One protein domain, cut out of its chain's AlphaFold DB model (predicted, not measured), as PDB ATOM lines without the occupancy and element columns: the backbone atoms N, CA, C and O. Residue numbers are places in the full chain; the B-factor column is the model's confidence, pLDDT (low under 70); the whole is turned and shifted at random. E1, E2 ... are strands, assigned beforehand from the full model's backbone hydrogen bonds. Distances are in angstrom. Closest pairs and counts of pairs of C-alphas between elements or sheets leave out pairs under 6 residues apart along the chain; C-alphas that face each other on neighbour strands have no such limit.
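This is residues 8 to 68 of the 295 residues of an uncharacterized protein of Araneus ventricosus (UniProt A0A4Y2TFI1). This domain has little regular structure: two small hairpins, E1 with E2 and E3 with E4, are strung end to end, E2 running on into E3, between two long looping stretches, residues 8 to 30 and 48 to 68. Each stretch makes a short antiparallel pairing, residues 23 to 24 with 27 to 28 and 49 to 50 with 56 to 57. The 61 printed residues hold 12 in four named strands, all strand in class with no named helix, and are compact, with a radius of gyration of the C-alphas of 11.4 A and spans of 35 by 30 by 21 A.

Find C-alpha 31 at (33.383, -0.091, 6.033), where E1, residues 31 to 33, begins and runs 6.7 A. Next come E2, residues 36 to 38, 6.4 A, and E3, residues 40 to 42, 6.1 A. E4, residues 45 to 47, 6.6 A, ends at C-alpha 47, (40.270, -3.378, -4.860).

In the antiparallel hairpin E1 and E2, look at N 33 and O 36, 2.9 A apart and within hydrogen-bond range. In the antiparallel hairpin E3 and E4, N 42 and O 45 are within range at 2.9 A. E2 and E3 meet only through their link, at 4 degrees.

The C-alphas of Gln 16 and Asn 63, the two farthest apart, are 34.8 A apart. The printed part has no cut, and residues 8 to 11 are under 70 in pLDDT.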
ATOM      1  N   PRO A   8      33.438 -10.988  13.182       44.94
ATOM      2  CA  PRO A   8      32.802 -11.017  11.885       44.94
ATOM      3  C   PRO A   8      33.002  -9.615  11.320       44.94
ATOM      4  O   PRO A   8      32.334  -8.671  11.729       44.94
ATOM      5  N   GLN A   9      33.953  -9.445  10.403       53.72
ATOM      6  CA  GLN A   9      33.757  -8.377   9.434       53.72
ATOM      7  C   GLN A   9      32.435  -8.708   8.747       53.72
ATOM      8  O   GLN A   9      32.347  -9.746   8.093       53.72
ATOM      9  N   ASP A  10      31.399  -7.904   8.979       57.19
ATOM     10  CA  ASP A  10      30.113  -8.053   8.308       57.19
ATOM     11  C   ASP A  10      30.371  -8.037   6.797       57.19
ATOM     12  O   ASP A  10      30.704  -7.014   6.200       57.19
ATOM     13  N   VAL A  11      30.326  -9.217   6.180       62.72
ATOM     14  CA  VAL A  11      30.664  -9.370   4.769       62.72
ATOM     15  C   VAL A  11      29.474  -8.877   3.958       62.72
ATOM     16  O   VAL A  11      28.447  -9.548   3.880       62.72
ATOM     17  N   TYR A  12      29.610  -7.712   3.331       76.44
ATOM     18  CA  TYR A  12      28.586  -7.206   2.425       76.44
ATOM     19  C   TYR A  12      28.655  -7.954   1.087       76.44
ATOM     20  O   TYR A  12      29.656  -7.902   0.364       76.44
ATOM     21  N   LEU A  13      27.589  -8.687   0.765       81.81
ATOM     22  CA  LEU A  13      27.445  -9.419  -0.490       81.81
ATOM     23  C   LEU A  13      26.516  -8.652  -1.434       81.81
ATOM     24  O   LEU A  13      25.481  -8.141  -1.016       81.81
ATOM     25  N   ASN A  14      26.870  -8.591  -2.715       79.31
ATOM     26  CA  ASN A  14      25.967  -8.097  -3.750       79.31
ATOM     27  C   ASN A  14      24.861  -9.121  -4.067       79.31
ATOM     28  O   ASN A  14      24.853 -10.243  -3.562       79.31
ATOM     29  N   ASN A  15      23.949  -8.753  -4.969       81.62
ATOM     30  CA  ASN A  15      22.818  -9.591  -5.391       81.62
ATOM     31  C   ASN A  15      23.232 -10.935  -6.025       81.62
ATOM     32  O   ASN A  15      22.402 -11.826  -6.174       81.62
ATOM     33  N   GLN A  16      24.501 -11.086  -6.412       83.31
ATOM     34  CA  GLN A  16      25.088 -12.310  -6.955       83.31
ATOM     35  C   GLN A  16      25.833 -13.133  -5.890       83.31
ATOM     36  O   GLN A  16      26.482 -14.119  -6.228       83.31
ATOM     37  N   GLY A  17      25.779 -12.728  -4.617       82.94
ATOM     38  CA  GLY A  17      26.469 -13.393  -3.513       82.94
ATOM     39  C   GLY A  17      27.976 -13.129  -3.462       82.94
ATOM     40  O   GLY A  17      28.680 -13.803  -2.715       82.94
ATOM     41  N   ASN A  18      28.493 -12.167  -4.232       84.12
ATOM     42  CA  ASN A  18      29.913 -11.813  -4.233       84.12
ATOM     43  C   ASN A  18      30.191 -10.663  -3.265       84.12
ATOM     44  O   ASN A  18      29.402  -9.725  -3.168       84.12
ATOM     45  N   ARG A  19      31.354 -10.692  -2.608       85.19
ATOM     46  CA  ARG A  19      31.824  -9.591  -1.754       85.19
ATOM     47  C   ARG A  19      31.864  -8.279  -2.540       85.19
ATOM     48  O   ARG A  19      32.469  -8.213  -3.611       85.19
ATOM     49  N   SER A  20      31.241  -7.233  -2.008       87.50
ATOM     50  CA  SER A  20      31.244  -5.895  -2.608       87.50
ATOM     51  C   SER A  20      31.210  -4.810  -1.542       87.50
ATOM     52  O   SER A  20      30.717  -5.053  -0.445       87.50
ATOM     53  N   TYR A  21      31.700  -3.612  -1.861       90.50
ATOM     54  CA  TYR A  21      31.485  -2.466  -0.986       90.50
ATOM     55  C   TYR A  21      29.994  -2.102  -0.942       90.50
ATOM     56  O   TYR A  21      29.328  -2.149  -1.986       90.50
ATOM     57  N   PRO A  22      29.466  -1.716   0.231       90.56
ATOM     58  CA  PRO A  22      28.153  -1.098   0.338       90.56
ATOM     59  C   PRO A  22      28.025   0.144  -0.554       90.56
ATOM     60  O   PRO A  22      29.019   0.826  -0.817       90.56
ATOM     61  N   LYS A  23      26.800   0.452  -1.001       91.38
ATOM     62  CA  LYS A  23      26.524   1.569  -1.915       91.38
ATOM     63  C   LYS A  23      25.435   2.503  -1.399       91.38
ATOM     64  O   LYS A  23      24.390   2.038  -0.955       91.38
ATOM     65  N   THR A  24      25.654   3.806  -1.562       91.81
ATOM     66  CA  THR A  24      24.660   4.863  -1.325       91.81
ATOM     67  C   THR A  24      24.730   5.873  -2.467       91.81
ATOM     68  O   THR A  24      25.786   6.459  -2.699       91.81
ATOM     69  N   ASN A  25      23.620   6.101  -3.180       90.00
ATOM     70  CA  ASN A  25      23.568   7.000  -4.348       90.00
ATOM     71  C   ASN A  25      24.697   6.717  -5.361       90.00
ATOM     72  O   ASN A  25      25.459   7.618  -5.706       90.00
ATOM     73  N   ASP A  26      24.865   5.445  -5.734       90.88
ATOM     74  CA  ASP A  26      25.917   4.932  -6.629       90.88
ATOM     75  C   ASP A  26      27.372   5.077  -6.151       90.88
ATOM     76  O   ASP A  26      28.270   4.543  -6.797       90.88
ATOM     77  N   ASN A  27      27.622   5.697  -4.994       93.25
ATOM     78  CA  ASN A  27      28.946   5.734  -4.379       93.25
ATOM     79  C   ASN A  27      29.161   4.478  -3.537       93.25
ATOM     80  O   ASN A  27      28.358   4.181  -2.646       93.25
ATOM     81  N   GLU A  28      30.250   3.760  -3.791       93.75
ATOM     82  CA  GLU A  28      30.768   2.758  -2.869       93.75
ATOM     83  C   GLU A  28      31.434   3.453  -1.680       93.75
ATOM     84  O   GLU A  28      32.083   4.489  -1.830       93.75
ATOM     85  N   TYR A  29      31.296   2.879  -0.489       92.12
ATOM     86  CA  TYR A  29      31.966   3.393   0.699       92.12
ATOM     87  C   TYR A  29      32.678   2.290   1.470       92.12
ATOM     88  O   TYR A  29      32.246   1.135   1.516       92.12
ATOM     89  N   TYR A  30      33.788   2.672   2.094       92.56
ATOM     90  CA  TYR A  30      34.542   1.792   2.965       92.56
ATOM     91  C   TYR A  30      33.772   1.514   4.252       92.56
ATOM     92  O   TYR A  30      33.206   2.414   4.878       92.56
ATOM     93  N   MET A  31      33.783   0.253   4.673       90.31
ATOM     94  CA  MET A  31      33.383  -0.091   6.033       90.31
ATOM     95  C   MET A  31      34.466   0.380   6.998       90.31
ATOM     96  O   MET A  31      35.653   0.313   6.675       90.31
ATOM     97  N   LYS A  32      34.052   0.838   8.183       89.44
ATOM     98  CA  LYS A  32      34.977   1.300   9.215       89.44
ATOM     99  C   LYS A  32      35.194   0.239  10.284       89.44
ATOM    100  O   LYS A  32      34.231  -0.292  10.828       89.44
ATOM    101  N   PHE A  33      36.449  -0.008  10.639       86.94
ATOM    102  CA  PHE A  33      36.827  -0.834  11.783       86.94
ATOM    103  C   PHE A  33      37.846  -0.071  12.630       86.94
ATOM    104  O   PHE A  33      38.876   0.361  12.125       86.94
ATOM    105  N   ASN A  34      37.536   0.147  13.912       88.00
ATOM    106  CA  ASN A  34      38.348   0.970  14.822       88.00
ATOM    107  C   ASN A  34      38.706   2.359  14.250       88.00
ATOM    108  O   ASN A  34      39.817   2.847  14.427       88.00
ATOM    109  N   GLY A  35      37.761   2.992  13.548       84.94
ATOM    110  CA  GLY A  35      37.936   4.327  12.963       84.94
ATOM    111  C   GLY A  35      38.632   4.361  11.599       84.94
ATOM    112  O   GLY A  35      38.589   5.399  10.945       84.94
ATOM    113  N   GLU A  36      39.190   3.244  11.131       89.44
ATOM    114  CA  GLU A  36      39.858   3.144   9.830       89.44
ATOM    115  C   GLU A  36      38.962   2.549   8.756       89.44
ATOM    116  O   GLU A  36      38.144   1.673   9.036       89.44
ATOM    117  N   ASP A  37      39.191   2.955   7.513       93.00
ATOM    118  CA  ASP A  37      38.584   2.325   6.350       93.00
ATOM    119  C   ASP A  37      39.239   0.958   6.066       93.00
ATOM    120  O   ASP A  37      40.469   0.794   6.115       93.00
ATOM    121  N   VAL A  38      38.396  -0.035   5.772       89.25
ATOM    122  CA  VAL A  38      38.786  -1.430   5.524       89.25
ATOM    123  C   VAL A  38      38.754  -1.743   4.031       89.25
ATOM    124  O   VAL A  38      37.704  -1.643   3.394       89.25
ATOM    125  N   ILE A  39      39.890  -2.195   3.495       90.31
ATOM    126  CA  ILE A  39      39.985  -2.719   2.129       90.31
ATOM    127  C   ILE A  39      39.309  -4.088   2.069       90.31
ATOM    128  O   ILE A  39      39.565  -4.968   2.889       90.31
ATOM    129  N   LEU A  40      38.442  -4.260   1.078       85.88
ATOM    130  CA  LEU A  40      37.744  -5.504   0.816       85.88
ATOM    131  C   LEU A  40      38.542  -6.389  -0.147       85.88
ATOM    132  O   LEU A  40      38.788  -6.017  -1.298       85.88
ATOM    133  N   GLU A  41      38.841  -7.607   0.293       86.19
ATOM    134  CA  GLU A  41      39.331  -8.677  -0.573       86.19
ATOM    135  C   GLU A  41      38.150  -9.357  -1.287       86.19
ATOM    136  O   GLU A  41      37.280  -9.984  -0.663       86.19
ATOM    137  N   THR A  42      38.109  -9.215  -2.612       80.56
ATOM    138  CA  THR A  42      37.107  -9.838  -3.487       80.56
ATOM    139  C   THR A  42      37.643 -11.129  -4.105       80.56
ATOM    140  O   THR A  42      38.817 -11.463  -3.974       80.56
ATOM    141  N   THR A  43      36.809 -11.850  -4.856       79.56
ATOM    142  CA  THR A  43      37.254 -13.020  -5.639       79.56
ATOM    143  C   THR A  43      38.297 -12.677  -6.709       79.56
ATOM    144  O   THR A  43      38.965 -13.571  -7.216       79.56
ATOM    145  N   GLN A  44      38.443 -11.394  -7.048       81.62
ATOM    146  CA  GLN A  44      39.434 -10.865  -7.988       81.62
ATOM    147  C   GLN A  44      40.648 -10.246  -7.272       81.62
ATOM    148  O   GLN A  44      41.488  -9.629  -7.923       81.62
ATOM    149  N   GLY A  45      40.736 -10.403  -5.946       87.62
ATOM    150  CA  GLY A  45      41.728  -9.765  -5.086       87.62
ATOM    151  C   GLY A  45      41.223  -8.471  -4.448       87.62
ATOM    152  O   GLY A  45      40.030  -8.143  -4.485       87.62
ATOM    153  N   GLU A  46      42.145  -7.745  -3.828       92.00
ATOM    154  CA  GLU A  46      41.883  -6.447  -3.212       92.00
ATOM    155  C   GLU A  46      41.582  -5.380  -4.274       92.00
ATOM    156  O   GLU A  46      42.227  -5.303  -5.325       92.00
ATOM    157  N   ARG A  47      40.591  -4.527  -4.002       92.81
ATOM    158  CA  ARG A  47      40.270  -3.378  -4.860       92.81
ATOM    159  C   ARG A  47      39.826  -2.177  -4.043       92.81
ATOM    160  O   ARG A  47      39.290  -2.330  -2.948       92.81
ATOM    161  N   TYR A  48      39.949  -0.999  -4.632       95.94
ATOM    162  CA  TYR A  48      39.406   0.228  -4.066       95.94
ATOM    163  C   TYR A  48      37.891   0.336  -4.280       95.94
ATOM    164  O   TYR A  48      37.332  -0.253  -5.217       95.94
ATOM    165  N   ALA A  49      37.232   1.068  -3.383       95.44
ATOM    166  CA  ALA A  49      35.865   1.542  -3.559       95.44
ATOM    167  C   ALA A  49      35.823   2.610  -4.662       95.44
ATOM    168  O   ALA A  49      36.815   3.302  -4.889       95.44
ATOM    169  N   LYS A  50      34.687   2.736  -5.348       96.50
ATOM    170  CA  LYS A  50      34.465   3.720  -6.414       96.50
ATOM    171  C   LYS A  50      33.405   4.754  -6.061       96.50
ATOM    172  O   LYS A  50      32.380   4.406  -5.478       96.50
ATOM    173  N   ASP A  51      33.608   5.998  -6.471       96.50
ATOM    174  CA  ASP A  51      32.569   7.026  -6.409       96.50
ATOM    175  C   ASP A  51      31.506   6.836  -7.515       96.50
ATOM    176  O   ASP A  51      31.589   5.933  -8.354       96.50
ATOM    177  N   SER A  52      30.493   7.704  -7.536       96.00
ATOM    178  CA  SER A  52      29.419   7.668  -8.537       96.00
ATOM    179  C   SER A  52      29.873   7.994  -9.965       96.00
ATOM    180  O   SER A  52      29.133   7.730 -10.914       96.00
ATOM    181  N   LYS A  53      31.075   8.552 -10.147       96.88
ATOM    182  CA  LYS A  53      31.692   8.779 -11.462       96.88
ATOM    183  C   LYS A  53      32.513   7.577 -11.924       96.88
ATOM    184  O   LYS A  53      32.860   7.503 -13.099       96.88
ATOM    185  N   GLY A  54      32.776   6.625 -11.030       96.62
ATOM    186  CA  GLY A  54      33.604   5.454 -11.283       96.62
ATOM    187  C   GLY A  54      35.077   5.654 -10.930       96.62
ATOM    188  O   GLY A  54      35.867   4.758 -11.234       96.62
ATOM    189  N   ASP A  55      35.434   6.773 -10.294       97.88
ATOM    190  CA  ASP A  55      36.783   7.032  -9.795       97.88
ATOM    191  C   ASP A  55      37.042   6.159  -8.564       97.88
ATOM    192  O   ASP A  55      36.228   6.110  -7.639       97.88
ATOM    193  N   GLU A  56      38.169   5.453  -8.531       97.31
ATOM    194  CA  GLU A  56      38.609   4.735  -7.338       97.31
ATOM    195  C   GLU A  56      39.066   5.718  -6.252       97.31
ATOM    196  O   GLU A  56      39.778   6.688  -6.514       97.31
ATOM    197  N   ILE A  57      38.681   5.439  -5.010       96.75
ATOM    198  CA  ILE A  57      38.946   6.284  -3.846       96.75
ATOM    199  C   ILE A  57      39.909   5.545  -2.928       96.75
ATOM    200  O   ILE A  57      39.664   4.385  -2.607       96.75
ATOM    201  N   TYR A  58      40.966   6.192  -2.445       97.44
ATOM    202  CA  TYR A  58      41.811   5.590  -1.414       97.44
ATOM    203  C   TYR A  58      41.065   5.464  -0.071       97.44
ATOM    204  O   TYR A  58      40.361   6.396   0.325       97.44
ATOM    205  N   PRO A  59      41.203   4.334   0.646       96.44
ATOM    206  CA  PRO A  59      40.748   4.215   2.028       96.44
ATOM    207  C   PRO A  59      41.529   5.164   2.938       96.44
ATOM    208  O   PRO A  59      42.674   5.498   2.656       96.44
ATOM    209  N   LYS A  60      40.931   5.569   4.057       95.69
ATOM    210  CA  LYS A  60      41.551   6.452   5.050       95.69
ATOM    211  C   LYS A  60      42.028   5.726   6.309       95.69
ATOM    212  O   LYS A  60      41.344   4.834   6.821       95.69
ATOM    213  N   ASP A  61      43.191   6.124   6.829       92.44
ATOM    214  CA  ASP A  61      43.637   5.766   8.185       92.44
ATOM    215  C   ASP A  61      42.943   6.629   9.265       92.44
ATOM    216  O   ASP A  61      42.115   7.493   8.963       92.44
ATOM    217  N   GLN A  62      43.275   6.407  10.542       92.75
ATOM    218  CA  GLN A  62      42.722   7.182  11.667       92.75
ATOM    219  C   GLN A  62      43.082   8.677  11.616       92.75
ATOM    220  O   GLN A  62      42.390   9.495  12.220       92.75
ATOM    221  N   ASN A  63      44.147   9.029  10.894       91.50
ATOM    222  CA  ASN A  63      44.639  10.392  10.705       91.50
ATOM    223  C   ASN A  63      44.147  11.010   9.384       91.50
ATOM    224  O   ASN A  63      44.563  12.111   9.035       91.50
ATOM    225  N   ASN A  64      43.247  10.331   8.663       91.25
ATOM    226  CA  ASN A  64      42.702  10.741   7.369       91.25
ATOM    227  C   ASN A  64      43.723  10.778   6.203       91.25
ATOM    228  O   ASN A  64      43.454  11.386   5.157       91.25
ATOM    229  N   ASN A  65      44.860  10.088   6.338       93.81
ATOM    230  CA  ASN A  65      45.791   9.846   5.234       93.81
ATOM    231  C   ASN A  65      45.282   8.725   4.327       93.81
ATOM    232  O   ASN A  65      44.572   7.824   4.781       93.81
ATOM    233  N   ASP A  66      45.679   8.755   3.056       96.69
ATOM    234  CA  ASP A  66      45.397   7.663   2.127       96.69
ATOM    235  C   ASP A  66      46.172   6.397   2.516       96.69
ATOM    236  O   ASP A  66      47.404   6.352   2.494       96.69
ATOM    237  N   LYS A  67      45.425   5.338   2.822       94.50
ATOM    238  CA  LYS A  67      45.889   3.952   2.826       94.50
ATOM    239  C   LYS A  67      45.829   3.419   1.402       94.50
ATOM    240  O   LYS A  67      44.982   3.819   0.612       94.50
ATOM    241  N   TYR A  68      46.696   2.475   1.081       94.38
ATOM    242  CA  TYR A  68      46.784   1.899  -0.253       94.38
ATOM    243  C   TYR A  68      46.959   0.386  -0.180       94.38
ATOM    244  O   TYR A  68      47.389  -0.163   0.830       94.38
TER     245      TYR A  68